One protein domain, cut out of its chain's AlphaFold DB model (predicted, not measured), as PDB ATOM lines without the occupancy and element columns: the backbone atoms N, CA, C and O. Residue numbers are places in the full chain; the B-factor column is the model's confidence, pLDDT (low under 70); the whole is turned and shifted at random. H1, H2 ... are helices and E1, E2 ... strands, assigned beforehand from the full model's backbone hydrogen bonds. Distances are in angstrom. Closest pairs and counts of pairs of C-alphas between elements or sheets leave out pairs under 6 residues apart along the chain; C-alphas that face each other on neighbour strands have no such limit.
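Overview. This is residues 143 to 327 of the 679 residues of an uncharacterized protein of Armillaria ostoyae (UniProt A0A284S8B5). A long helix, H3, runs through the middle of an elongated body, with the V of H5 and H6 beside it, H5 packing on H3 residues 181 to 185, and the small hairpin E1 E2 at one end. H4 crosses near the last residues of H3, and residues 145 to 163, with most of H2, stick out at the other end as an arm. The printed part has 185 residues and the named elements H1 H2 H3 H4 E1 E2 H5 H6 E3, six helices and three strands; the class is mostly helix, though under half of the residues are in named elements. The sheet is E1 - E2, antiparallel. The whole is only just loose, close to compact, with a radius of gyration of the C-alphas of 19.5 A and spans of 62 by 40 by 26 A.

Arrangement. H1, residues 143 to 146, and H2, residues 154 to 166, are apart. H3, residues 173 to 191, and H4, residues 205 to 221, are close but not clearly touching: the closest C-alphas, of Asp 190 and Ile 214, are 6.6 A apart, and the lines are about perpendicular at 73 degrees. E1, residues 235 to 240, and E2, residues 243 to 248, form an antiparallel hairpin at 147 degrees, with N 236 and O 247 at 2.8 A, within hydrogen-bond range. H5, residues 271 to 279, touches H3 at residues 181 to 185 alone; the closest C-alphas, of Phe 185 and Leu 274, are 6.6 A apart, at a tilt of 36 degrees, only just steep, the same way. The closest C-alphas of E1 and H5, of Val 236 and Leu 278, are 7.3 A apart. H6, residues 282 to 294, touches H5, closest at the C-alphas of Ala 276 and Ile 285, 5.9 A apart, with a steep tilt of 46 degrees, opposite ways. E3, residues 306 to 308, pairs with no named strand and is apart from H6. In H2, H3, H5 and H6 every O i to N i+4 pair is within hydrogen-bond range; in H4 it is 8 of 13, and H1 is too short for such a pair.

Along the chain. H1 begins at C-alpha 143, (-35.640, 17.707, -18.645), and spans 5.3 A. H2 spans 17.6 A, H3 26.6 A, H4 25.6 A, E1 15.9 A, E2 16.1 A, H5 12.2 A and H6 17.9 A. E3 spans 7.1 A and ends at C-alpha 308, (-52.344, 20.815, -11.500).

Size, cuts and confidence. The C-alphas farthest apart, of Thr 150 and Leu 241, are 63.7 A apart. The printed part has no cut. The links H3 to H4, H4 to E1, E2 to H5 and H6 to E3 are long. The model's pLDDT is under 70 in residues 143 to 171, 213 to 227, 265 to 267 and 302 to 327.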
ATOM      1  N   HIS A 143     -35.184  19.077 -18.415       62.91
ATOM      2  CA  HIS A 143     -35.640  17.707 -18.645       62.91
ATOM      3  C   HIS A 143     -37.119  17.491 -18.272       62.91
ATOM      4  O   HIS A 143     -37.865  16.865 -19.023       62.91
ATOM      5  N   ILE A 144     -37.582  18.068 -17.157       59.69
ATOM      6  CA  ILE A 144     -38.985  17.946 -16.732       59.69
ATOM      7  C   ILE A 144     -39.913  18.754 -17.656       59.69
ATOM      8  O   ILE A 144     -41.040  18.330 -17.900       59.69
ATOM      9  N   LYS A 145     -39.452  19.882 -18.220       58.31
ATOM     10  CA  LYS A 145     -40.245  20.683 -19.179       58.31
ATOM     11  C   LYS A 145     -40.473  19.962 -20.505       58.31
ATOM     12  O   LYS A 145     -41.492  20.185 -21.149       58.31
ATOM     13  N   GLU A 146     -39.516  19.137 -20.913       63.06
ATOM     14  CA  GLU A 146     -39.518  18.437 -22.201       63.06
ATOM     15  C   GLU A 146     -40.189  17.055 -22.130       63.06
ATOM     16  O   GLU A 146     -40.498  16.458 -23.161       63.06
ATOM     17  N   THR A 147     -40.466  16.546 -20.925       61.84
ATOM     18  CA  THR A 147     -41.065  15.220 -20.743       61.84
ATOM     19  C   THR A 147     -42.567  15.245 -21.064       61.84
ATOM     20  O   THR A 147     -43.377  15.782 -20.308       61.84
ATOM     21  N   SER A 148     -42.973  14.627 -22.179       58.69
ATOM     22  CA  SER A 148     -44.391  14.399 -22.488       58.69
ATOM     23  C   SER A 148     -44.979  13.338 -21.552       58.69
ATOM     24  O   SER A 148     -44.468  12.219 -21.494       58.69
ATOM     25  N   HIS A 149     -46.074  13.649 -20.855       60.22
ATOM     26  CA  HIS A 149     -46.789  12.665 -20.038       60.22
ATOM     27  C   HIS A 149     -47.684  11.798 -20.940       60.22
ATOM     28  O   HIS A 149     -48.758  12.211 -21.367       60.22
ATOM     29  N   THR A 150     -47.223  10.595 -21.275       59.97
ATOM     30  CA  THR A 150     -47.978   9.626 -22.097       59.97
ATOM     31  C   THR A 150     -48.773   8.639 -21.249       59.97
ATOM     32  O   THR A 150     -49.810   8.137 -21.673       59.97
ATOM     33  N   ARG A 151     -48.311   8.373 -20.023       59.25
ATOM     34  CA  ARG A 151     -48.964   7.486 -19.061       59.25
ATOM     35  C   ARG A 151     -48.534   7.869 -17.649       59.25
ATOM     36  O   ARG A 151     -47.370   8.186 -17.426       59.25
ATOM     37  N   ALA A 152     -49.453   7.790 -16.698       56.38
ATOM     38  CA  ALA A 152     -49.135   7.803 -15.277       56.38
ATOM     39  C   ALA A 152     -49.846   6.613 -14.629       56.38
ATOM     40  O   ALA A 152     -51.027   6.386 -14.874       56.38
ATOM     41  N   SER A 153     -49.125   5.808 -13.852       53.31
ATOM     42  CA  SER A 153     -49.734   4.759 -13.033       53.31
ATOM     43  C   SER A 153     -49.641   5.162 -11.567       53.31
ATOM     44  O   SER A 153     -48.664   5.796 -11.169       53.31
ATOM     45  N   ARG A 154     -50.632   4.772 -10.752       49.78
ATOM     46  CA  ARG A 154     -50.582   4.995  -9.296       49.78
ATOM     47  C   ARG A 154     -49.285   4.448  -8.693       49.78
ATOM     48  O   ARG A 154     -48.679   5.127  -7.885       49.78
ATOM     49  N   ALA A 155     -48.808   3.289  -9.153       53.97
ATOM     50  CA  ALA A 155     -47.550   2.700  -8.693       53.97
ATOM     51  C   ALA A 155     -46.307   3.517  -9.095       53.97
ATOM     52  O   ALA A 155     -45.414   3.700  -8.277       53.97
ATOM     53  N   ALA A 156     -46.248   4.041 -10.325       54.62
ATOM     54  CA  ALA A 156     -45.138   4.894 -10.758       54.62
ATOM     55  C   ALA A 156     -45.140   6.240 -10.019       54.62
ATOM     56  O   ALA A 156     -44.083   6.725  -9.631       54.62
ATOM     57  N   LEU A 157     -46.325   6.809  -9.778       52.38
ATOM     58  CA  LEU A 157     -46.493   8.033  -8.995       52.38
ATOM     59  C   LEU A 157     -46.145   7.816  -7.522       52.38
ATOM     60  O   LEU A 157     -45.441   8.639  -6.951       52.38
ATOM     61  N   GLN A 158     -46.585   6.706  -6.926       49.69
ATOM     62  CA  GLN A 158     -46.245   6.342  -5.553       49.69
ATOM     63  C   GLN A 158     -44.741   6.129  -5.415       49.69
ATOM     64  O   GLN A 158     -44.137   6.690  -4.518       49.69
ATOM     65  N   LEU A 159     -44.107   5.417  -6.352       54.62
ATOM     66  CA  LEU A 159     -42.657   5.239  -6.357       54.62
ATOM     67  C   LEU A 159     -41.921   6.581  -6.465       54.62
ATOM     68  O   LEU A 159     -40.932   6.786  -5.768       54.62
ATOM     69  N   GLN A 160     -42.412   7.492  -7.306       52.50
ATOM     70  CA  GLN A 160     -41.833   8.820  -7.481       52.50
ATOM     71  C   GLN A 160     -42.034   9.706  -6.243       52.50
ATOM     72  O   GLN A 160     -41.121  10.438  -5.866       52.50
ATOM     73  N   LEU A 161     -43.194   9.625  -5.585       47.09
ATOM     74  CA  LEU A 161     -43.464  10.291  -4.309       47.09
ATOM     75  C   LEU A 161     -42.602   9.700  -3.197       47.09
ATOM     76  O   LEU A 161     -41.980  10.451  -2.464       47.09
ATOM     77  N   ASP A 162     -42.494   8.379  -3.106       49.94
ATOM     78  CA  ASP A 162     -41.673   7.689  -2.114       49.94
ATOM     79  C   ASP A 162     -40.180   7.964  -2.329       49.94
ATOM     80  O   ASP A 162     -39.417   7.980  -1.369       49.94
ATOM     81  N   GLN A 163     -39.730   8.150  -3.572       52.41
ATOM     82  CA  GLN A 163     -38.380   8.630  -3.887       52.41
ATOM     83  C   GLN A 163     -38.224  10.089  -3.457       52.41
ATOM     84  O   GLN A 163     -37.329  10.396  -2.683       52.41
ATOM     85  N   ALA A 164     -39.155  10.968  -3.835       49.72
ATOM     86  CA  ALA A 164     -39.135  12.370  -3.422       49.72
ATOM     87  C   ALA A 164     -39.225  12.555  -1.896       49.72
ATOM     88  O   ALA A 164     -38.670  13.513  -1.374       49.72
ATOM     89  N   HIS A 165     -39.908  11.659  -1.180       46.59
ATOM     90  CA  HIS A 165     -39.994  11.644   0.278       46.59
ATOM     91  C   HIS A 165     -38.742  11.049   0.928       46.59
ATOM     92  O   HIS A 165     -38.317  11.560   1.956       46.59
ATOM     93  N   ARG A 166     -38.138  10.004   0.346       52.00
ATOM     94  CA  ARG A 166     -36.881   9.414   0.844       52.00
ATOM     95  C   ARG A 166     -35.667  10.304   0.600       52.00
ATOM     96  O   ARG A 166     -34.759  10.316   1.423       52.00
ATOM     97  N   ASP A 167     -35.674  11.056  -0.495       50.78
ATOM     98  CA  ASP A 167     -34.584  11.947  -0.896       50.78
ATOM     99  C   ASP A 167     -34.717  13.355  -0.294       50.78
ATOM    100  O   ASP A 167     -33.833  14.193  -0.483       50.78
ATOM    101  N   ARG A 168     -35.812  13.641   0.427       50.06
ATOM    102  CA  ARG A 168     -36.001  14.917   1.118       50.06
ATOM    103  C   ARG A 168     -35.521  14.775   2.565       50.06
ATOM    104  O   ARG A 168     -36.232  14.162   3.359       50.06
ATOM    105  N   PRO A 169     -34.338  15.306   2.925       54.88
ATOM    106  CA  PRO A 169     -33.936  15.359   4.324       54.88
ATOM    107  C   PRO A 169     -34.966  16.160   5.130       54.88
ATOM    108  O   PRO A 169     -35.623  17.054   4.585       54.88
ATOM    109  N   ASP A 170     -35.107  15.836   6.417       60.22
ATOM    110  CA  ASP A 170     -35.851  16.675   7.357       60.22
ATOM    111  C   ASP A 170     -35.380  18.126   7.205       60.22
ATOM    112  O   ASP A 170     -34.174  18.384   7.124       60.22
ATOM    113  N   PHE A 171     -36.329  19.064   7.129       64.25
ATOM    114  CA  PHE A 171     -36.017  20.486   7.014       64.25
ATOM    115  C   PHE A 171     -35.029  20.870   8.110       64.25
ATOM    116  O   PHE A 171     -35.302  20.664   9.297       64.25
ATOM    117  N   THR A 172     -33.889  21.446   7.732       78.62
ATOM    118  CA  THR A 172     -33.001  21.987   8.757       78.62
ATOM    119  C   THR A 172     -33.661  23.229   9.367       78.62
ATOM    120  O   THR A 172     -34.383  23.953   8.666       78.62
ATOM    121  N   PRO A 173     -33.432  23.530  10.657       80.81
ATOM    122  CA  PRO A 173     -33.933  24.761  11.266       80.81
ATOM    123  C   PRO A 173     -33.560  26.017  10.461       80.81
ATOM    124  O   PRO A 173     -34.337  26.966  10.377       80.81
ATOM    125  N   GLU A 174     -32.392  26.020   9.817       83.31
ATOM    126  CA  GLU A 174     -31.925  27.109   8.957       83.31
ATOM    127  C   GLU A 174     -32.749  27.238   7.672       83.31
ATOM    128  O   GLU A 174     -33.064  28.359   7.263       83.31
ATOM    129  N   GLU A 175     -33.117  26.119   7.041       83.94
ATOM    130  CA  GLU A 175     -34.014  26.106   5.884       83.94
ATOM    131  C   GLU A 175     -35.395  26.646   6.263       83.94
ATOM    132  O   GLU A 175     -35.948  27.501   5.564       83.94
ATOM    133  N   GLU A 176     -35.943  26.197   7.394       80.69
ATOM    134  CA  GLU A 176     -37.250  26.637   7.875       80.69
ATOM    135  C   GLU A 176     -37.258  28.141   8.168       80.69
ATOM    136  O   GLU A 176     -38.140  28.867   7.699       80.69
ATOM    137  N   VAL A 177     -36.247  28.632   8.890       85.69
ATOM    138  CA  VAL A 177     -36.093  30.058   9.192       85.69
ATOM    139  C   VAL A 177     -35.951  30.861   7.903       85.69
ATOM    140  O   VAL A 177     -36.616  31.887   7.759       85.69
ATOM    141  N   LEU A 178     -35.143  30.419   6.935       86.31
ATOM    142  CA  LEU A 178     -34.972  31.131   5.667       86.31
ATOM    143  C   LEU A 178     -36.277  31.178   4.859       86.31
ATOM    144  O   LEU A 178     -36.671  32.246   4.389       86.31
ATOM    145  N   ASN A 179     -36.995  30.058   4.760       78.69
ATOM    146  CA  ASN A 179     -38.281  29.981   4.067       78.69
ATOM    147  C   ASN A 179     -39.335  30.880   4.724       78.69
ATOM    148  O   ASN A 179     -39.994  31.661   4.029       78.69
ATOM    149  N   LYS A 180     -39.436  30.846   6.060       79.88
ATOM    150  CA  LYS A 180     -40.276  31.764   6.842       79.88
ATOM    151  C   LYS A 180     -39.907  33.217   6.562       79.88
ATOM    152  O   LYS A 180     -40.786  34.052   6.368       79.88
ATOM    153  N   THR A 181     -38.614  33.520   6.486       85.88
ATOM    154  CA  THR A 181     -38.098  34.874   6.233       85.88
ATOM    155  C   THR A 181     -38.523  35.408   4.872       85.88
ATOM    156  O   THR A 181     -39.016  36.530   4.774       85.88
ATOM    157  N   ILE A 182     -38.383  34.591   3.827       81.31
ATOM    158  CA  ILE A 182     -38.765  34.953   2.457       81.31
ATOM    159  C   ILE A 182     -40.278  35.153   2.357       81.31
ATOM    160  O   ILE A 182     -40.734  36.158   1.806       81.31
ATOM    161  N   ALA A 183     -41.053  34.218   2.918       75.56
ATOM    162  CA  ALA A 183     -42.511  34.302   2.944       75.56
ATOM    163  C   ALA A 183     -42.968  35.594   3.632       75.56
ATOM    164  O   ALA A 183     -43.800  36.341   3.112       75.56
ATOM    165  N   TRP A 184     -42.342  35.906   4.762       81.44
ATOM    166  CA  TRP A 184     -42.645  37.091   5.537       81.44
ATOM    167  C   TRP A 184     -42.286  38.391   4.816       81.44
ATOM    168  O   TRP A 184     -43.129  39.287   4.735       81.44
ATOM    169  N   PHE A 185     -41.079  38.491   4.241       83.88
ATOM    170  CA  PHE A 185     -40.665  39.644   3.433       83.88
ATOM    171  C   PHE A 185     -41.674  39.902   2.313       83.88
ATOM    172  O   PHE A 185     -42.126  41.027   2.108       83.88
ATOM    173  N   ARG A 186     -42.117  38.840   1.639       75.50
ATOM    174  CA  ARG A 186     -43.107  38.964   0.573       75.50
ATOM    175  C   ARG A 186     -44.460  39.445   1.089       75.50
ATOM    176  O   ARG A 186     -45.051  40.341   0.483       75.50
ATOM    177  N   PHE A 187     -44.930  38.901   2.211       77.50
ATOM    178  CA  PHE A 187     -46.200  39.294   2.818       77.50
ATOM    179  C   PHE A 187     -46.252  40.801   3.087       77.50
ATOM    180  O   PHE A 187     -47.237  41.456   2.724       77.50
ATOM    181  N   ILE A 188     -45.185  41.359   3.669       79.62
ATOM    182  CA  ILE A 188     -45.107  42.790   3.985       79.62
ATOM    183  C   ILE A 188     -44.958  43.658   2.725       79.62
ATOM    184  O   ILE A 188     -45.497  44.764   2.696       79.62
ATOM    185  N   THR A 189     -44.295  43.175   1.666       77.75
ATOM    186  CA  THR A 189     -44.194  43.901   0.387       77.75
ATOM    187  C   THR A 189     -45.536  43.943  -0.350       77.75
ATOM    188  O   THR A 189     -45.917  44.992  -0.867       77.75
ATOM    189  N   ASP A 190     -46.276  42.831  -0.371       73.31
ATOM    190  CA  ASP A 190     -47.530  42.709  -1.124       73.31
ATOM    191  C   ASP A 190     -48.715  43.381  -0.407       73.31
ATOM    192  O   ASP A 190     -49.570  44.002  -1.045       73.31
ATOM    193  N   ASN A 191     -48.787  43.272   0.926       76.88
ATOM    194  CA  ASN A 191     -49.927  43.763   1.713       76.88
ATOM    195  C   ASN A 191     -49.658  45.101   2.423       76.88
ATOM    196  O   ASN A 191     -50.593  45.724   2.947       76.88
ATOM    197  N   GLY A 192     -48.400  45.548   2.450       84.50
ATOM    198  CA  GLY A 192     -47.961  46.664   3.277       84.50
ATOM    199  C   GLY A 192     -48.108  46.338   4.763       84.50
ATOM    200  O   GLY A 192     -48.018  45.193   5.200       84.50
ATOM    201  N   CYS A 193     -48.403  47.353   5.572       87.75
ATOM    202  CA  CYS A 193     -48.490  47.189   7.024       87.75
ATOM    203  C   CYS A 193     -49.803  46.542   7.524       87.75
ATOM    204  O   CYS A 193     -50.026  46.477   8.732       87.75
ATOM    205  N   GLY A 194     -50.724  46.173   6.624       83.94
ATOM    206  CA  GLY A 194     -52.029  45.566   6.944       83.94
ATOM    207  C   GLY A 194     -53.066  46.483   7.617       83.94
ATOM    208  O   GLY A 194     -54.229  46.097   7.757       83.94
ATOM    209  N   TYR A 195     -52.690  47.701   8.018       87.25
ATOM    210  CA  TYR A 195     -53.598  48.660   8.651       87.25
ATOM    211  C   TYR A 195     -54.530  49.328   7.624       87.25
ATOM    212  O   TYR A 195     -54.308  49.211   6.421       87.25
ATOM    213  N   ASN A 196     -55.593  50.014   8.059       84.69
ATOM    214  CA  ASN A 196     -56.486  50.733   7.140       84.69
ATOM    215  C   ASN A 196     -55.761  51.925   6.486       84.69
ATOM    216  O   ASN A 196     -54.853  52.505   7.083       84.69
ATOM    217  N   LEU A 197     -56.187  52.307   5.279       82.31
ATOM    218  CA  LEU A 197     -55.722  53.527   4.618       82.31
ATOM    219  C   LEU A 197     -56.023  54.750   5.506       82.31
ATOM    220  O   LEU A 197     -57.180  54.993   5.844       82.31
ATOM    221  N   GLN A 198     -54.986  55.486   5.907       74.62
ATOM    222  CA  GLN A 198     -55.113  56.722   6.695       74.62
ATOM    223  C   GLN A 198     -54.351  57.872   6.047       74.62
ATOM    224  O   GLN A 198     -54.892  58.961   5.906       74.62
ATOM    225  N   GLU A 199     -53.122  57.599   5.615       74.88
ATOM    226  CA  GLU A 199     -52.212  58.594   5.058       74.88
ATOM    227  C   GLU A 199     -51.737  58.136   3.676       74.88
ATOM    228  O   GLU A 199     -51.503  56.941   3.441       74.88
ATOM    229  N   ALA A 200     -51.659  59.082   2.741       75.38
ATOM    230  CA  ALA A 200     -51.193  58.829   1.387       75.38
ATOM    231  C   ALA A 200     -49.665  58.912   1.346       75.38
ATOM    232  O   ALA A 200     -49.084  59.965   1.592       75.38
ATOM    233  N   THR A 201     -49.021  57.809   0.980       82.19
ATOM    234  CA  THR A 201     -47.581  57.788   0.721       82.19
ATOM    235  C   THR A 201     -47.287  58.375  -0.655       82.19
ATOM    236  O   THR A 201     -47.856  57.949  -1.665       82.19
ATOM    237  N   LEU A 202     -46.357  59.330  -0.713       82.00
ATOM    238  CA  LEU A 202     -45.850  59.876  -1.968       82.00
ATOM    239  C   LEU A 202     -44.840  58.906  -2.585       82.00
ATOM    240  O   LEU A 202     -43.701  58.812  -2.133       82.00
ATOM    241  N   TYR A 203     -45.267  58.196  -3.625       80.75
ATOM    242  CA  TYR A 203     -44.410  57.325  -4.428       80.75
ATOM    243  C   TYR A 203     -43.785  58.068  -5.603       80.75
ATOM    244  O   TYR A 203     -44.492  58.796  -6.314       80.75
ATOM    245  N   SER A 204     -42.504  57.797  -5.852       83.19
ATOM    246  CA  SER A 204     -41.834  58.096  -7.119       83.19
ATOM    247  C   SER A 204     -42.463  57.308  -8.274       83.19
ATOM    248  O   SER A 204     -43.121  56.288  -8.064       83.19
ATOM    249  N   GLU A 205     -42.266  57.754  -9.516       78.75
ATOM    250  CA  GLU A 205     -42.826  57.076 -10.696       78.75
ATOM    251  C   GLU A 205     -42.347  55.626 -10.826       78.75
ATOM    252  O   GLU A 205     -43.150  54.729 -11.089       78.75
ATOM    253  N   LYS A 206     -41.063  55.375 -10.539       78.06
ATOM    254  CA  LYS A 206     -40.482  54.027 -10.521       78.06
ATOM    255  C   LYS A 206     -41.167  53.129  -9.487       78.06
ATOM    256  O   LYS A 206     -41.527  51.999  -9.801       78.06
ATOM    257  N   GLU A 207     -41.402  53.634  -8.275       76.75
ATOM    258  CA  GLU A 207     -42.116  52.885  -7.232       76.75
ATOM    259  C   GLU A 207     -43.579  52.626  -7.612       76.75
ATOM    260  O   GLU A 207     -44.091  51.538  -7.355       76.75
ATOM    261  N   ARG A 208     -44.257  53.590  -8.251       78.88
ATOM    262  CA  ARG A 208     -45.640  53.405  -8.727       78.88
ATOM    263  C   ARG A 208     -45.730  52.302  -9.771       78.88
ATOM    264  O   ARG A 208     -46.656  51.501  -9.695       78.88
ATOM    265  N   PHE A 209     -44.779  52.242 -10.704       76.31
ATOM    266  CA  PHE A 209     -44.726  51.197 -11.724       76.31
ATOM    267  C   PHE A 209     -44.562  49.807 -11.092       76.31
ATOM    268  O   PHE A 209     -45.396  48.929 -11.306       76.31
ATOM    269  N   VAL A 210     -43.554  49.644 -10.227       71.81
ATOM    270  CA  VAL A 210     -43.300  48.381  -9.508       71.81
ATOM    271  C   VAL A 210     -44.516  47.972  -8.675       71.81
ATOM    272  O   VAL A 210     -44.917  46.811  -8.654       71.81
ATOM    273  N   LYS A 211     -45.161  48.934  -8.014       71.62
ATOM    274  CA  LYS A 211     -46.335  48.672  -7.188       71.62
ATOM    275  C   LYS A 211     -47.575  48.311  -8.001       71.62
ATOM    276  O   LYS A 211     -48.347  47.463  -7.561       71.62
ATOM    277  N   ALA A 212     -47.774  48.919  -9.167       71.38
ATOM    278  CA  ALA A 212     -48.845  48.539 -10.080       71.38
ATOM    279  C   ALA A 212     -48.662  47.090 -10.562       71.38
ATOM    280  O   ALA A 212     -49.624  46.325 -10.575       71.38
ATOM    281  N   GLU A 213     -47.427  46.679 -10.854       68.12
ATOM    282  CA  GLU A 213     -47.091  45.300 -11.223       68.12
ATOM    283  C   GLU A 213     -47.340  44.305 -10.074       68.12
ATOM    284  O   GLU A 213     -47.963  43.258 -10.270       68.12
ATOM    285  N   ILE A 214     -46.947  44.671  -8.847       62.88
ATOM    286  CA  ILE A 214     -47.225  43.900  -7.623       62.88
ATOM    287  C   ILE A 214     -48.727  43.843  -7.315       62.88
ATOM    288  O   ILE A 214     -49.201  42.851  -6.783       62.88
ATOM    289  N   GLN A 215     -49.515  44.868  -7.644       60.97
ATOM    290  CA  GLN A 215     -50.964  44.851  -7.415       60.97
ATOM    291  C   GLN A 215     -51.735  44.003  -8.433       60.97
ATOM    292  O   GLN A 215     -52.825  43.546  -8.100       60.97
ATOM    293  N   LEU A 216     -51.186  43.739  -9.625       55.72
ATOM    294  CA  LEU A 216     -51.797  42.853 -10.631       55.72
ATOM    295  C   LEU A 216     -51.767  41.372 -10.226       55.72
ATOM    296  O   LEU A 216     -52.589  40.573 -10.682       55.72
ATOM    297  N   THR A 217     -50.810  40.994  -9.386       51.44
ATOM    298  CA  THR A 217     -50.546  39.608  -9.001       51.44
ATOM    299  C   THR A 217     -51.589  39.067  -7.995       51.44
ATOM    300  O   THR A 217     -52.172  38.011  -8.255       51.44
ATOM    301  N   PRO A 218     -51.981  39.812  -6.939       50.44
ATOM    302  CA  PRO A 218     -53.100  39.475  -6.061       50.44
ATOM    303  C   PRO A 218     -54.460  39.418  -6.762       50.44
ATOM    304  O   PRO A 218     -55.312  38.641  -6.348       50.44
ATOM    305  N   THR A 219     -54.704  40.211  -7.810       49.72
ATOM    306  CA  THR A 219     -56.005  40.234  -8.510       49.72
ATOM    307  C   THR A 219     -56.279  38.942  -9.276       49.72
ATOM    308  O   THR A 219     -57.437  38.540  -9.386       49.72
ATOM    309  N   LYS A 220     -55.224  38.261  -9.755       49.12
ATOM    310  CA  LYS A 220     -55.319  36.929 -10.377       49.12
ATOM    311  C   LYS A 220     -55.614  35.835  -9.346       49.12
ATOM    312  O   LYS A 220     -56.465  34.991  -9.598       49.12
ATOM    313  N   VAL A 221     -54.967  35.896  -8.180       50.44
ATOM    314  CA  VAL A 221     -55.152  34.932  -7.075       50.44
ATOM    315  C   VAL A 221     -56.523  35.091  -6.401       50.44
ATOM    316  O   VAL A 221     -57.115  34.122  -5.946       50.44
ATOM    317  N   LYS A 222     -57.066  36.313  -6.353       53.56
ATOM    318  CA  LYS A 222     -58.295  36.643  -5.607       53.56
ATOM    319  C   LYS A 222     -59.594  36.464  -6.403       53.56
ATOM    320  O   LYS A 222     -60.635  36.926  -5.943       53.56
ATOM    321  N   CYS A 223     -59.556  35.848  -7.591       50.44
ATOM    322  CA  CYS A 223     -60.731  35.572  -8.438       50.44
ATOM    323  C   CYS A 223     -61.702  36.770  -8.583       50.44
ATOM    324  O   CYS A 223     -62.918  36.607  -8.528       50.44
ATOM    325  N   GLY A 224     -61.175  37.991  -8.722       52.41
ATOM    326  CA  GLY A 224     -61.992  39.206  -8.860       52.41
ATOM    327  C   GLY A 224     -62.525  39.817  -7.555       52.41
ATOM    328  O   GLY A 224     -63.241  40.819  -7.608       52.41
ATOM    329  N   GLN A 225     -62.166  39.295  -6.377       48.84
ATOM    330  CA  GLN A 225     -62.475  39.960  -5.108       48.84
ATOM    331  C   GLN A 225     -61.697  41.276  -4.986       48.84
ATOM    332  O   GLN A 225     -60.471  41.318  -5.107       48.84
ATOM    333  N   LYS A 226     -62.420  42.367  -4.701       59.19
ATOM    334  CA  LYS A 226     -61.821  43.687  -4.470       59.19
ATOM    335  C   LYS A 226     -60.920  43.630  -3.238       59.19
ATOM    336  O   LYS A 226     -61.369  43.281  -2.145       59.19
ATOM    337  N   THR A 227     -59.653  43.996  -3.400       62.22
ATOM    338  CA  THR A 227     -58.722  44.120  -2.280       62.22
ATOM    339  C   THR A 227     -59.172  45.243  -1.353       62.22
ATOM    340  O   THR A 227     -59.522  46.341  -1.788       62.22
ATOM    341  N   LYS A 228     -59.188  44.967  -0.044       71.38
ATOM    342  CA  LYS A 228     -59.410  46.010   0.957       71.38
ATOM    343  C   LYS A 228     -58.285  47.037   0.822       71.38
ATOM    344  O   LYS A 228     -57.121  46.652   0.768       71.38
ATOM    345  N   GLN A 229     -58.625  48.323   0.788       77.50
ATOM    346  CA  GLN A 229     -57.619  49.382   0.798       77.50
ATOM    347  C   GLN A 229     -56.861  49.347   2.133       77.50
ATOM    348  O   GLN A 229     -57.423  49.646   3.191       77.50
ATOM    349  N   THR A 230     -55.597  48.934   2.083       84.75
ATOM    350  CA  THR A 230     -54.676  48.944   3.223       84.75
ATOM    351  C   THR A 230     -53.803  50.197   3.204       84.75
ATOM    352  O   THR A 230     -53.764  50.945   2.224       84.75
ATOM    353  N   CYS A 231     -53.121  50.453   4.316       87.00
ATOM    354  CA  CYS A 231     -52.105  51.481   4.450       87.00
ATOM    355  C   CYS A 231     -51.058  51.320   3.348       87.00
ATOM    356  O   CYS A 231     -50.521  50.233   3.139       87.00
ATOM    357  N   GLN A 232     -50.759  52.424   2.674       84.38
ATOM    358  CA  GLN A 232     -49.768  52.468   1.609       84.38
ATOM    359  C   GLN A 232     -48.380  52.845   2.153       84.38
ATOM    360  O   GLN A 232     -47.518  53.209   1.379       84.38
ATOM    361  N   GLY A 233     -48.142  52.772   3.463       87.56
ATOM    362  CA  GLY A 233     -46.843  53.113   4.040       87.56
ATOM    363  C   GLY A 233     -45.723  52.190   3.549       87.56
ATOM    364  O   GLY A 233     -45.916  50.972   3.497       87.56
ATOM    365  N   ARG A 234     -44.550  52.746   3.220       88.81
ATOM    366  CA  ARG A 234     -43.321  51.967   2.983       88.81
ATOM    367  C   ARG A 234     -42.943  51.175   4.227       88.81
ATOM    368  O   ARG A 234     -43.117  51.655   5.347       88.81
ATOM    369  N   ILE A 235     -42.388  49.985   4.034       91.38
ATOM    370  CA  ILE A 235     -41.723  49.258   5.113       91.38
ATOM    371  C   ILE A 235     -40.262  49.689   5.119       91.38
ATOM    372  O   ILE A 235     -39.581  49.593   4.102       91.38
ATOM    373  N   VAL A 236     -39.813  50.225   6.245       92.44
ATOM    374  CA  VAL A 236     -38.496  50.832   6.415       92.44
ATOM    375  C   VAL A 236     -37.805  50.244   7.632       92.44
ATOM    376  O   VAL A 236     -38.452  49.839   8.599       92.44
ATOM    377  N   ILE A 237     -36.481  50.232   7.597       92.88
ATOM    378  CA  ILE A 237     -35.663  49.933   8.769       92.88
ATOM    379  C   ILE A 237     -35.424  51.248   9.504       92.88
ATOM    380  O   ILE A 237     -35.031  52.247   8.901       92.88
ATOM    381  N   ARG A 238     -35.686  51.266  10.808       93.31
ATOM    382  CA  ARG A 238     -35.399  52.392  11.700       93.31
ATOM    383  C   ARG A 238     -34.484  51.944  12.824       93.31
ATOM    384  O   ARG A 238     -34.432  50.767  13.167       93.31
ATOM    385  N   GLN A 239     -33.787  52.905  13.416       91.31
ATOM    386  CA  GLN A 239     -32.892  52.681  14.544       91.31
ATOM    387  C   GLN A 239     -33.412  53.424  15.777       91.31
ATOM    388  O   GLN A 239     -33.855  54.569  15.682       91.31
ATOM    389  N   MET A 240     -33.395  52.765  16.933       87.81
ATOM    390  CA  MET A 240     -33.711  53.363  18.229       87.81
ATOM    391  C   MET A 240     -32.781  52.774  19.285       87.81
ATOM    392  O   MET A 240     -32.792  51.561  19.477       87.81
ATOM    393  N   LEU A 241     -32.022  53.635  19.975       79.69
ATOM    394  CA  LEU A 241     -31.144  53.253  21.094       79.69
ATOM    395  C   LEU A 241     -30.281  52.022  20.745       79.69
ATOM    396  O   LEU A 241     -30.366  50.988  21.402       79.69
ATOM    397  N   ASP A 242     -29.548  52.121  19.632       84.75
ATOM    398  CA  ASP A 242     -28.656  51.093  19.066       84.75
ATOM    399  C   ASP A 242     -29.308  49.814  18.524       84.75
ATOM    400  O   ASP A 242     -28.615  48.948  17.994       84.75
ATOM    401  N   LYS A 243     -30.639  49.708  18.546       86.19
ATOM    402  CA  LYS A 243     -31.357  48.579  17.942       86.19
ATOM    403  C   LYS A 243     -32.032  48.978  16.641       86.19
ATOM    404  O   LYS A 243     -32.764  49.968  16.580       86.19
ATOM    405  N   GLN A 244     -31.810  48.181  15.601       91.25
ATOM    406  CA  GLN A 244     -32.554  48.276  14.349       91.25
ATOM    407  C   GLN A 244     -33.883  47.533  14.476       91.25
ATOM    408  O   GLN A 244     -33.971  46.504  15.137       91.25
ATOM    409  N   TYR A 245     -34.929  48.062  13.857       91.62
ATOM    410  CA  TYR A 245     -36.246  47.442  13.796       91.62
ATOM    411  C   TYR A 245     -36.907  47.773  12.460       91.62
ATOM    412  O   TYR A 245     -36.632  48.807  11.853       91.62
ATOM    413  N   ILE A 246     -37.791  46.897  11.997       92.00
ATOM    414  CA  ILE A 246     -38.498  47.060  10.726       92.00
ATOM    415  C   ILE A 246     -39.888  47.608  11.043       92.00
ATOM    416  O   ILE A 246     -40.605  47.031  11.853       92.00
ATOM    417  N   CYS A 247     -40.309  48.712  10.436       92.88
ATOM    418  CA  CYS A 247     -41.638  49.270  10.667       92.88
ATOM    419  C   CYS A 247     -42.244  49.884   9.410       92.88
ATOM    420  O   CYS A 247     -41.572  50.163   8.425       92.88
ATOM    421  N   CYS A 248     -43.544  50.137   9.456       92.81
ATOM    422  CA  CYS A 248     -44.199  51.013   8.493       92.81
ATOM    423  C   CYS A 248     -43.686  52.454   8.656       92.81
ATOM    424  O   CYS A 248     -43.464  52.898   9.778       92.81
ATOM    425  N   GLU A 249     -43.564  53.228   7.580       92.00
ATOM    426  CA  GLU A 249     -43.121  54.629   7.659       92.00
ATOM    427  C   GLU A 249     -44.093  55.502   8.483       92.00
ATOM    428  O   GLU A 249     -43.660  56.390   9.213       92.00
ATOM    429  N   HIS A 250     -45.390  55.178   8.460       90.50
ATOM    430  CA  HIS A 250     -46.426  55.798   9.304       90.50
ATOM    431  C   HIS A 250     -46.448  55.283  10.758       90.50
ATOM    432  O   HIS A 250     -47.297  55.678  11.557       90.50
ATOM    433  N   TYR A 251     -45.547  54.370  11.137       91.75
ATOM    434  CA  TYR A 251     -45.426  53.953  12.529       91.75
ATOM    435  C   TYR A 251     -44.883  55.100  13.387       91.75
ATOM    436  O   TYR A 251     -43.847  55.701  13.089       91.75
ATOM    437  N   SER A 252     -45.581  55.349  14.492       86.25
ATOM    438  CA  SER A 252     -45.180  56.272  15.547       86.25
ATOM    439  C   SER A 252     -45.377  55.592  16.896       86.25
ATOM    440  O   SER A 252     -46.349  54.863  17.086       86.25
ATOM    441  N   CYS A 253     -44.517  55.894  17.869       82.31
ATOM    442  CA  CYS A 253     -44.698  55.451  19.254       82.31
ATOM    443  C   CYS A 253     -46.014  55.958  19.874       82.31
ATOM    444  O   CYS A 253     -46.527  55.356  20.812       82.31
ATOM    445  N   THR A 254     -46.594  57.033  19.329       80.50
ATOM    446  CA  THR A 254     -47.916  57.543  19.724       80.50
ATOM    447  C   THR A 254     -49.069  56.821  19.019       80.50
ATOM    448  O   THR A 254     -50.187  56.787  19.531       80.50
ATOM    449  N   SER A 255     -48.808  56.206  17.860       78.19
ATOM    450  CA  SER A 255     -49.773  55.475  17.036       78.19
ATOM    451  C   SER A 255     -49.254  54.062  16.758       78.19
ATOM    452  O   SER A 255     -48.860  53.721  15.640       78.19
ATOM    453  N   CYS A 256     -49.293  53.200  17.781       81.81
ATOM    454  CA  CYS A 256     -48.880  51.786  17.713       81.81
ATOM    455  C   CYS A 256     -49.840  50.896  16.891       81.81
ATOM    456  O   CYS A 256     -50.058  49.728  17.205       81.81
ATOM    457  N   LYS A 257     -50.500  51.476  15.890       85.81
ATOM    458  CA  LYS A 257     -51.495  50.833  15.025       85.81
ATOM    459  C   LYS A 257     -50.875  50.279  13.745       85.81
ATOM    460  O   LYS A 257     -51.440  49.376  13.134       85.81
ATOM    461  N   HIS A 258     -49.733  50.830  13.349       90.25
ATOM    462  CA  HIS A 258     -48.980  50.383  12.189       90.25
ATOM    463  C   HIS A 258     -47.989  49.278  12.554       90.25
ATOM    464  O   HIS A 258     -47.626  49.089  13.714       90.25
ATOM    465  N   PHE A 259     -47.560  48.550  11.529       89.44
ATOM    466  CA  PHE A 259     -46.627  47.439  11.643       89.44
ATOM    467  C   PHE A 259     -45.268  47.868  12.226       89.44
ATOM    468  O   PHE A 259     -44.702  48.881  11.805       89.44
ATOM    469  N   VAL A 260     -44.746  47.055  13.149       91.06
ATOM    470  CA  VAL A 260     -43.399  47.143  13.723       91.06
ATOM    471  C   VAL A 260     -42.910  45.739  14.100       91.06
ATOM    472  O   VAL A 260     -43.665  44.953  14.674       91.06
ATOM    473  N   LEU A 261     -41.653  45.425  13.793       88.31
ATOM    474  CA  LEU A 261     -40.965  44.181  14.125       88.31
ATOM    475  C   LEU A 261     -39.601  44.498  14.739       88.31
ATOM    476  O   LEU A 261     -38.774  45.168  14.122       88.31
ATOM    477  N   TYR A 262     -39.369  43.965  15.935       87.56
ATOM    478  CA  TYR A 262     -38.098  44.059  16.648       87.56
ATOM    479  C   TYR A 262     -37.321  42.736  16.529       87.56
ATOM    480  O   TYR A 262     -37.963  41.686  16.636       87.56
ATOM    481  N   PRO A 263     -35.979  42.769  16.397       80.88
ATOM    482  CA  PRO A 263     -35.145  41.566  16.288       80.88
ATOM    483  C   PRO A 263     -35.382  40.604  17.458       80.88
ATOM    484  O   PRO A 263     -35.695  39.434  17.267       80.88
ATOM    485  N   ASP A 264     -35.374  41.144  18.679       75.62
ATOM    486  CA  ASP A 264     -35.429  40.370  19.929       75.62
ATOM    487  C   ASP A 264     -36.796  39.728  20.220       75.62
ATOM    488  O   ASP A 264     -36.944  38.982  21.185       75.62
ATOM    489  N   ARG A 265     -37.838  40.060  19.443       64.44
ATOM    490  CA  ARG A 265     -39.209  39.556  19.648       64.44
ATOM    491  C   ARG A 265     -39.685  38.615  18.541       64.44
ATOM    492  O   ARG A 265     -40.799  38.111  18.638       64.44
ATOM    493  N   GLY A 266     -38.885  38.402  17.496       59.34
ATOM    494  CA  GLY A 266     -39.295  37.733  16.260       59.34
ATOM    495  C   GLY A 266     -38.524  36.450  15.960       59.34
ATOM    496  O   GLY A 266     -38.041  36.313  14.844       59.34
ATOM    497  N   GLY A 267     -38.411  35.530  16.926       58.47
ATOM    498  CA  GLY A 267     -37.584  34.308  16.868       58.47
ATOM    499  C   GLY A 267     -37.955  33.243  15.821       58.47
ATOM    500  O   GLY A 267     -37.758  32.064  16.075       58.47
ATOM    501  N   GLY A 268     -38.504  33.625  14.669       80.00
ATOM    502  CA  GLY A 268     -38.846  32.724  13.565       80.00
ATOM    503  C   GLY A 268     -38.340  33.177  12.194       80.00
ATOM    504  O   GLY A 268     -38.728  32.577  11.198       80.00
ATOM    505  N   TYR A 269     -37.517  34.232  12.124       87.94
ATOM    506  CA  TYR A 269     -37.028  34.802  10.866       87.94
ATOM    507  C   TYR A 269     -35.557  35.224  10.979       87.94
ATOM    508  O   TYR A 269     -35.099  35.665  12.032       87.94
ATOM    509  N   ASN A 270     -34.827  35.146   9.871       90.31
ATOM    510  CA  ASN A 270     -33.474  35.652   9.714       90.31
ATOM    511  C   ASN A 270     -33.528  37.176   9.509       90.31
ATOM    512  O   ASN A 270     -33.763  37.673   8.406       90.31
ATOM    513  N   PHE A 271     -33.335  37.922  10.598       90.38
ATOM    514  CA  PHE A 271     -33.400  39.385  10.590       90.38
ATOM    515  C   PHE A 271     -32.341  40.024   9.679       90.38
ATOM    516  O   PHE A 271     -32.634  41.012   9.012       90.38
ATOM    517  N   GLU A 272     -31.140  39.444   9.601       91.50
ATOM    518  CA  GLU A 272     -30.064  39.926   8.726       91.50
ATOM    519  C   GLU A 272     -30.472  39.839   7.253       91.50
ATOM    520  O   GLU A 272     -30.347  40.814   6.511       91.50
ATOM    521  N   TYR A 273     -31.066  38.715   6.851       92.31
ATOM    522  CA  TYR A 273     -31.570  38.544   5.493       92.31
ATOM    523  C   TYR A 273     -32.742  39.486   5.185       92.31
ATOM    524  O   TYR A 273     -32.786  40.062   4.101       92.31
ATOM    525  N   LEU A 274     -33.654  39.729   6.139       90.12
ATOM    526  CA  LEU A 274     -34.711  40.739   5.969       90.12
ATOM    527  C   LEU A 274     -34.143  42.136   5.753       90.12
ATOM    528  O   LEU A 274     -34.643  42.874   4.904       90.12
ATOM    529  N   CYS A 275     -33.116  42.500   6.516       90.25
ATOM    530  CA  CYS A 275     -32.455  43.784   6.358       90.25
ATOM    531  C   CYS A 275     -31.779  43.898   4.991       90.25
ATOM    532  O   CYS A 275     -31.982  44.897   4.301       90.25
ATOM    533  N   ALA A 276     -31.062  42.855   4.565       91.12
ATOM    534  CA  ALA A 276     -30.440  42.792   3.248       91.12
ATOM    535  C   ALA A 276     -31.475  42.946   2.118       91.12
ATOM    536  O   ALA A 276     -31.284  43.754   1.210       91.12
ATOM    537  N   LEU A 277     -32.615  42.252   2.217       88.19
ATOM    538  CA  LEU A 277     -33.723  42.350   1.261       88.19
ATOM    539  C   LEU A 277     -34.353  43.752   1.224       88.19
ATOM    540  O   LEU A 277     -34.632  44.276   0.147       88.19
ATOM    541  N   LEU A 278     -34.565  44.385   2.382       88.06
ATOM    542  CA  LEU A 278     -35.165  45.724   2.476       88.06
ATOM    543  C   LEU A 278     -34.219  46.844   2.021       88.06
ATOM    544  O   LEU A 278     -34.691  47.850   1.490       88.06
ATOM    545  N   TRP A 279     -32.909  46.686   2.209       89.12
ATOM    546  CA  TRP A 279     -31.901  47.622   1.700       89.12
ATOM    547  C   TRP A 279     -31.460  47.341   0.267       89.12
ATOM    548  O   TRP A 279     -30.740  48.159  -0.304       89.12
ATOM    549  N   ASN A 280     -31.902  46.228  -0.323       84.25
ATOM    550  CA  ASN A 280     -31.403  45.746  -1.606       84.25
ATOM    551  C   ASN A 280     -29.867  45.578  -1.595       84.25
ATOM    552  O   ASN A 280     -29.179  45.963  -2.541       84.25
ATOM    553  N   ASP A 281     -29.329  45.027  -0.501       88.19
ATOM    554  CA  ASP A 281     -27.918  44.654  -0.383       88.19
ATOM    555  C   ASP A 281     -27.673  43.356  -1.160       88.19
ATOM    556  O   ASP A 281     -27.767  42.245  -0.633       88.19
ATOM    557  N   GLU A 282     -27.378  43.505  -2.451       85.88
ATOM    558  CA  GLU A 282     -27.170  42.383  -3.370       85.88
ATOM    559  C   GLU A 282     -26.052  41.439  -2.915       85.88
ATOM    560  O   GLU A 282     -26.121  40.236  -3.173       85.88
ATOM    561  N   SER A 283     -25.032  41.954  -2.220       87.19
ATOM    562  CA  SER A 283     -23.905  41.142  -1.759       87.19
ATOM    563  C   SER A 283     -24.320  40.249  -0.593       87.19
ATOM    564  O   SER A 283     -24.069  39.043  -0.628       87.19
ATOM    565  N   ALA A 284     -25.003  40.813   0.406       88.81
ATOM    566  CA  ALA A 284     -25.524  40.049   1.538       88.81
ATOM    567  C   ALA A 284     -26.592  39.035   1.100       88.81
ATOM    568  O   ALA A 284     -26.514  37.865   1.481       88.81
ATOM    569  N   ILE A 285     -27.524  39.443   0.228       89.06
ATOM    570  CA  ILE A 285     -28.540  38.554  -0.361       89.06
ATOM    571  C   ILE A 285     -27.861  37.367  -1.047       89.06
ATOM    572  O   ILE A 285     -28.146  36.215  -0.725       89.06
ATOM    573  N   LYS A 286     -26.909  37.638  -1.949       86.38
ATOM    574  CA  LYS A 286     -26.212  36.597  -2.708       86.38
ATOM    575  C   LYS A 286     -25.429  35.649  -1.803       86.38
ATOM    576  O   LYS A 286     -25.431  34.448  -2.054       86.38
ATOM    577  N   ASN A 287     -24.772  36.155  -0.763       90.75
ATOM    578  CA  ASN A 287     -24.017  35.318   0.172       90.75
ATOM    579  C   ASN A 287     -24.931  34.348   0.935       90.75
ATOM    580  O   ASN A 287     -24.619  33.159   1.021       90.75
ATOM    581  N   ILE A 288     -26.072  34.835   1.432       89.75
ATOM    582  CA  ILE A 288     -27.050  34.027   2.172       89.75
ATOM    583  C   ILE A 288     -27.705  32.994   1.244       89.75
ATOM    584  O   ILE A 288     -27.759  31.808   1.572       89.75
ATOM    585  N   GLU A 289     -28.134  33.410   0.050       88.81
ATOM    586  CA  GLU A 289     -28.779  32.523  -0.924       88.81
ATOM    587  C   GLU A 289     -27.823  31.472  -1.504       88.81
ATOM    588  O   GLU A 289     -28.229  30.331  -1.715       88.81
ATOM    589  N   LEU A 290     -26.544  31.805  -1.725       86.44
ATOM    590  CA  LEU A 290     -25.529  30.824  -2.128       86.44
ATOM    591  C   LEU A 290     -25.219  29.824  -1.011       86.44
ATOM    592  O   LEU A 290     -24.924  28.666  -1.302       86.44
ATOM    593  N   GLY A 291     -25.264  30.259   0.251       87.81
ATOM    594  CA  GLY A 291     -25.159  29.366   1.404       87.81
ATOM    595  C   GLY A 291     -26.296  28.346   1.416       87.81
ATOM    596  O   GLY A 291     -26.040  27.146   1.463       87.81
ATOM    597  N   ALA A 292     -27.534  28.821   1.262       85.44
ATOM    598  CA  ALA A 292     -28.716  27.971   1.147       85.44
ATOM    599  C   ALA A 292     -28.622  26.999  -0.042       85.44
ATOM    600  O   ALA A 292     -28.833  25.798   0.117       85.44
ATOM    601  N   TYR A 293     -28.203  27.499  -1.211       82.94
ATOM    602  CA  TYR A 293     -28.042  26.702  -2.428       82.94
ATOM    603  C   TYR A 293     -27.080  25.528  -2.249       82.94
ATOM    604  O   TYR A 293     -27.377  24.411  -2.669       82.94
ATOM    605  N   LYS A 294     -25.928  25.767  -1.611       84.25
ATOM    606  CA  LYS A 294     -24.933  24.718  -1.333       84.25
ATOM    607  C   LYS A 294     -25.491  23.608  -0.444       84.25
ATOM    608  O   LYS A 294     -25.033  22.476  -0.551       84.25
ATOM    609  N   ASN A 295     -26.480  23.933   0.383       81.94
ATOM    610  CA  ASN A 295     -27.175  22.995   1.254       81.94
ATOM    611  C   ASN A 295     -28.449  22.410   0.609       81.94
ATOM    612  O   ASN A 295     -29.199  21.705   1.275       81.94
ATOM    613  N   GLY A 296     -28.700  22.680  -0.679       76.81
ATOM    614  CA  GLY A 296     -29.810  22.101  -1.439       76.81
ATOM    615  C   GLY A 296     -31.156  22.815  -1.293       76.81
ATOM    616  O   GLY A 296     -32.151  22.309  -1.808       76.81
ATOM    617  N   TYR A 297     -31.209  23.985  -0.646       78.25
ATOM    618  CA  TYR A 297     -32.450  24.734  -0.421       78.25
ATOM    619  C   TYR A 297     -32.341  26.221  -0.803       78.25
ATOM    620  O   TYR A 297     -31.312  26.715  -1.264       78.25
ATOM    621  N   GLY A 298     -33.440  26.959  -0.632       76.75
ATOM    622  CA  GLY A 298     -33.500  28.398  -0.880       76.75
ATOM    623  C   GLY A 298     -33.736  28.786  -2.348       76.75
ATOM    624  O   GLY A 298     -33.931  27.930  -3.211       76.75
ATOM    625  N   PRO A 299     -33.749  30.094  -2.656       74.56
ATOM    626  CA  PRO A 299     -34.277  30.593  -3.929       74.56
ATOM    627  C   PRO A 299     -33.505  30.174  -5.186       74.56
ATOM    628  O   PRO A 299     -34.067  30.189  -6.285       74.56
ATOM    629  N   LEU A 300     -32.226  29.827  -5.028       75.31
ATOM    630  CA  LEU A 300     -31.332  29.416  -6.111       75.31
ATOM    631  C   LEU A 300     -31.367  27.900  -6.381       75.31
ATOM    632  O   LEU A 300     -30.840  27.463  -7.402       75.31
ATOM    633  N   ALA A 301     -31.958  27.095  -5.489       72.38
ATOM    634  CA  ALA A 301     -32.100  25.653  -5.691       72.38
ATOM    635  C   ALA A 301     -33.121  25.349  -6.803       72.38
ATOM    636  O   ALA A 301     -34.017  26.145  -7.076       72.38
ATOM    637  N   SER A 302     -33.010  24.201  -7.475       62.28
ATOM    638  CA  SER A 302     -33.953  23.811  -8.534       62.28
ATOM    639  C   SER A 302     -35.352  23.498  -7.974       62.28
ATOM    640  O   SER A 302     -35.468  22.637  -7.103       62.28
ATOM    641  N   CYS A 303     -36.424  24.124  -8.497       61.50
ATOM    642  CA  CYS A 303     -37.810  23.781  -8.109       61.50
ATOM    643  C   CYS A 303     -38.135  22.381  -8.644       61.50
ATOM    644  O   CYS A 303     -38.102  22.174  -9.855       61.50
ATOM    645  N   THR A 304     -38.564  21.453  -7.795       55.72
ATOM    646  CA  THR A 304     -39.246  20.218  -8.230       55.72
ATOM    647  C   THR A 304     -40.769  20.334  -8.125       55.72
ATOM    648  O   THR A 304     -41.488  19.370  -8.367       55.72
ATOM    649  N   THR A 305     -41.294  21.515  -7.766       57.22
ATOM    650  CA  THR A 305     -42.734  21.697  -7.551       57.22
ATOM    651  C   THR A 305     -43.503  21.616  -8.866       57.22
ATOM    652  O   THR A 305     -43.293  22.404  -9.794       57.22
ATOM    653  N   VAL A 306     -44.450  20.684  -8.896       51.62
ATOM    654  CA  VAL A 306     -45.431  20.489  -9.961       51.62
ATOM    655  C   VAL A 306     -46.822  20.695  -9.362       51.62
ATOM    656  O   VAL A 306     -47.112  20.221  -8.265       51.62
ATOM    657  N   HIS A 307     -47.696  21.405 -10.069       53.06
ATOM    658  CA  HIS A 307     -49.080  21.638  -9.659       53.06
ATOM    659  C   HIS A 307     -50.053  21.288 -10.789       53.06
ATOM    660  O   HIS A 307     -49.694  21.293 -11.960       53.06
ATOM    661  N   ASN A 308     -51.313  20.991 -10.470       50.88
ATOM    662  CA  ASN A 308     -52.344  20.815 -11.500       50.88
ATOM    663  C   ASN A 308     -52.626  22.160 -12.190       50.88
ATOM    664  O   ASN A 308     -52.664  23.187 -11.514       50.88
ATOM    665  N   PHE A 309     -52.898  22.152 -13.498       50.38
ATOM    666  CA  PHE A 309     -53.380  23.326 -14.222       50.38
ATOM    667  C   PHE A 309     -54.607  24.004 -13.569       50.38
ATOM    668  O   PHE A 309     -54.756  25.226 -13.626       50.38
ATOM    669  N   SER A 310     -55.508  23.237 -12.947       46.81
ATOM    670  CA  SER A 310     -56.693  23.774 -12.258       46.81
ATOM    671  C   SER A 310     -56.393  24.394 -10.888       46.81
ATOM    672  O   SER A 310     -57.281  25.008 -10.293       46.81
ATOM    673  N   SER A 311     -55.162  24.253 -10.383       54.69
ATOM    674  CA  SER A 311     -54.744  24.879  -9.133       54.69
ATOM    675  C   SER A 311     -54.920  26.392  -9.231       54.69
ATOM    676  O   SER A 311     -54.405  27.035 -10.144       54.69
ATOM    677  N   GLN A 312     -55.616  26.973  -8.254       51.19
ATOM    678  CA  GLN A 312     -55.704  28.428  -8.103       51.19
ATOM    679  C   GLN A 312     -54.364  29.044  -7.664       51.19
ATOM    680  O   GLN A 312     -54.219  30.266  -7.653       51.19
ATOM    681  N   LYS A 313     -53.374  28.209  -7.309       54.25
ATOM    682  CA  LYS A 313     -52.021  28.658  -6.984       54.25
ATOM    683  C   LYS A 313     -51.296  29.031  -8.271       54.25
ATOM    684  O   LYS A 313     -51.064  28.188  -9.131       54.25
ATOM    685  N   VAL A 314     -50.913  30.297  -8.369       53.50
ATOM    686  CA  VAL A 314     -50.228  30.855  -9.543       53.50
ATOM    687  C   VAL A 314     -48.691  30.758  -9.397       53.50
ATOM    688  O   VAL A 314     -47.966  31.148 -10.307       53.50
ATOM    689  N   ASN A 315     -48.182  30.228  -8.269       54.38
ATOM    690  CA  ASN A 315     -46.787  30.394  -7.814       54.38
ATOM    691  C   ASN A 315     -46.203  29.071  -7.281       54.38
ATOM    692  O   ASN A 315     -46.939  28.304  -6.656       54.38
ATOM    693  N   CYS A 316     -44.898  28.823  -7.497       53.22
ATOM    694  CA  CYS A 316     -44.146  27.680  -6.924       53.22
ATOM    695  C   CYS A 316     -44.001  27.870  -5.395       53.22
ATOM    696  O   CYS A 316     -43.888  28.995  -4.912       53.22
ATOM    697  N   VAL A 317     -44.045  26.762  -4.638       52.69
ATOM    698  CA  VAL A 317     -43.901  26.731  -3.163       52.69
ATOM    699  C   VAL A 317     -42.448  26.972  -2.741       52.69
ATOM    700  O   VAL A 317     -42.191  27.566  -1.696       52.69
ATOM    701  N   VAL A 318     -41.493  26.545  -3.574       53.41
ATOM    702  CA  VAL A 318     -40.084  26.934  -3.459       53.41
ATOM    703  C   VAL A 318     -39.983  28.369  -3.970       53.41
ATOM    704  O   VAL A 318     -40.142  28.644  -5.159       53.41
ATOM    705  N   ASN A 319     -39.821  29.316  -3.050       54.75
ATOM    706  CA  ASN A 319     -39.825  30.740  -3.364       54.75
ATOM    707  C   ASN A 319     -38.560  31.133  -4.150       54.75
ATOM    708  O   ASN A 319     -37.595  31.632  -3.578       54.75
ATOM    709  N   HIS A 320     -38.564  30.952  -5.471       54.16
ATOM    710  CA  HIS A 320     -37.627  31.650  -6.356       54.16
ATOM    711  C   HIS A 320     -37.943  33.143  -6.284       54.16
ATOM    712  O   HIS A 320     -39.118  33.514  -6.278       54.16
ATOM    713  N   VAL A 321     -36.933  34.017  -6.240       45.12
ATOM    714  CA  VAL A 321     -37.096  35.477  -6.029       45.12
ATOM    715  C   VAL A 321     -37.747  36.208  -7.232       45.12
ATOM    716  O   VAL A 321     -37.424  37.345  -7.556       45.12
ATOM    717  N   LYS A 322     -38.749  35.612  -7.887       40.78
ATOM    718  CA  LYS A 322     -39.782  36.314  -8.662       40.78
ATOM    719  C   LYS A 322     -41.177  35.711  -8.418       40.78
ATOM    720  O   LYS A 322     -41.557  34.761  -9.088       40.78
ATOM    721  N   GLN A 323     -41.925  36.407  -7.540       37.72
ATOM    722  CA  GLN A 323     -43.396  36.450  -7.348       37.72
ATOM    723  C   GLN A 323     -44.059  35.146  -6.819       37.72
ATOM    724  O   GLN A 323     -44.005  34.126  -7.491       37.72
ATOM    725  N   LEU A 324     -44.700  35.082  -5.628       30.64
ATOM    726  CA  LEU A 324     -46.020  35.653  -5.223       30.64
ATOM    727  C   LEU A 324     -46.533  34.907  -3.916       30.64
ATOM    728  O   LEU A 324     -46.298  33.710  -3.789       30.64
ATOM    729  N   CYS A 325     -47.286  35.552  -2.999       30.73
ATOM    730  CA  CYS A 325     -47.729  35.099  -1.627       30.73
ATOM    731  C   CYS A 325     -49.189  34.515  -1.521       30.73
ATOM    732  O   CYS A 325     -49.876  34.610  -2.547       30.73
ATOM    733  N   PRO A 326     -49.800  34.109  -0.347       50.34
ATOM    734  CA  PRO A 326     -49.327  33.672   1.016       50.34
ATOM    735  C   PRO A 326     -50.074  32.448   1.705       50.34
ATOM    736  O   PRO A 326     -51.175  32.111   1.278       50.34
ATOM    737  N   ASP A 327     -49.472  31.874   2.781       38.12
ATOM    738  CA  ASP A 327     -49.906  31.060   3.987       38.12
ATOM    739  C   ASP A 327     -51.024  29.963   3.894       38.12
ATOM    740  O   ASP A 327     -52.013  30.153   3.200       38.12
TER     741      ASP A 327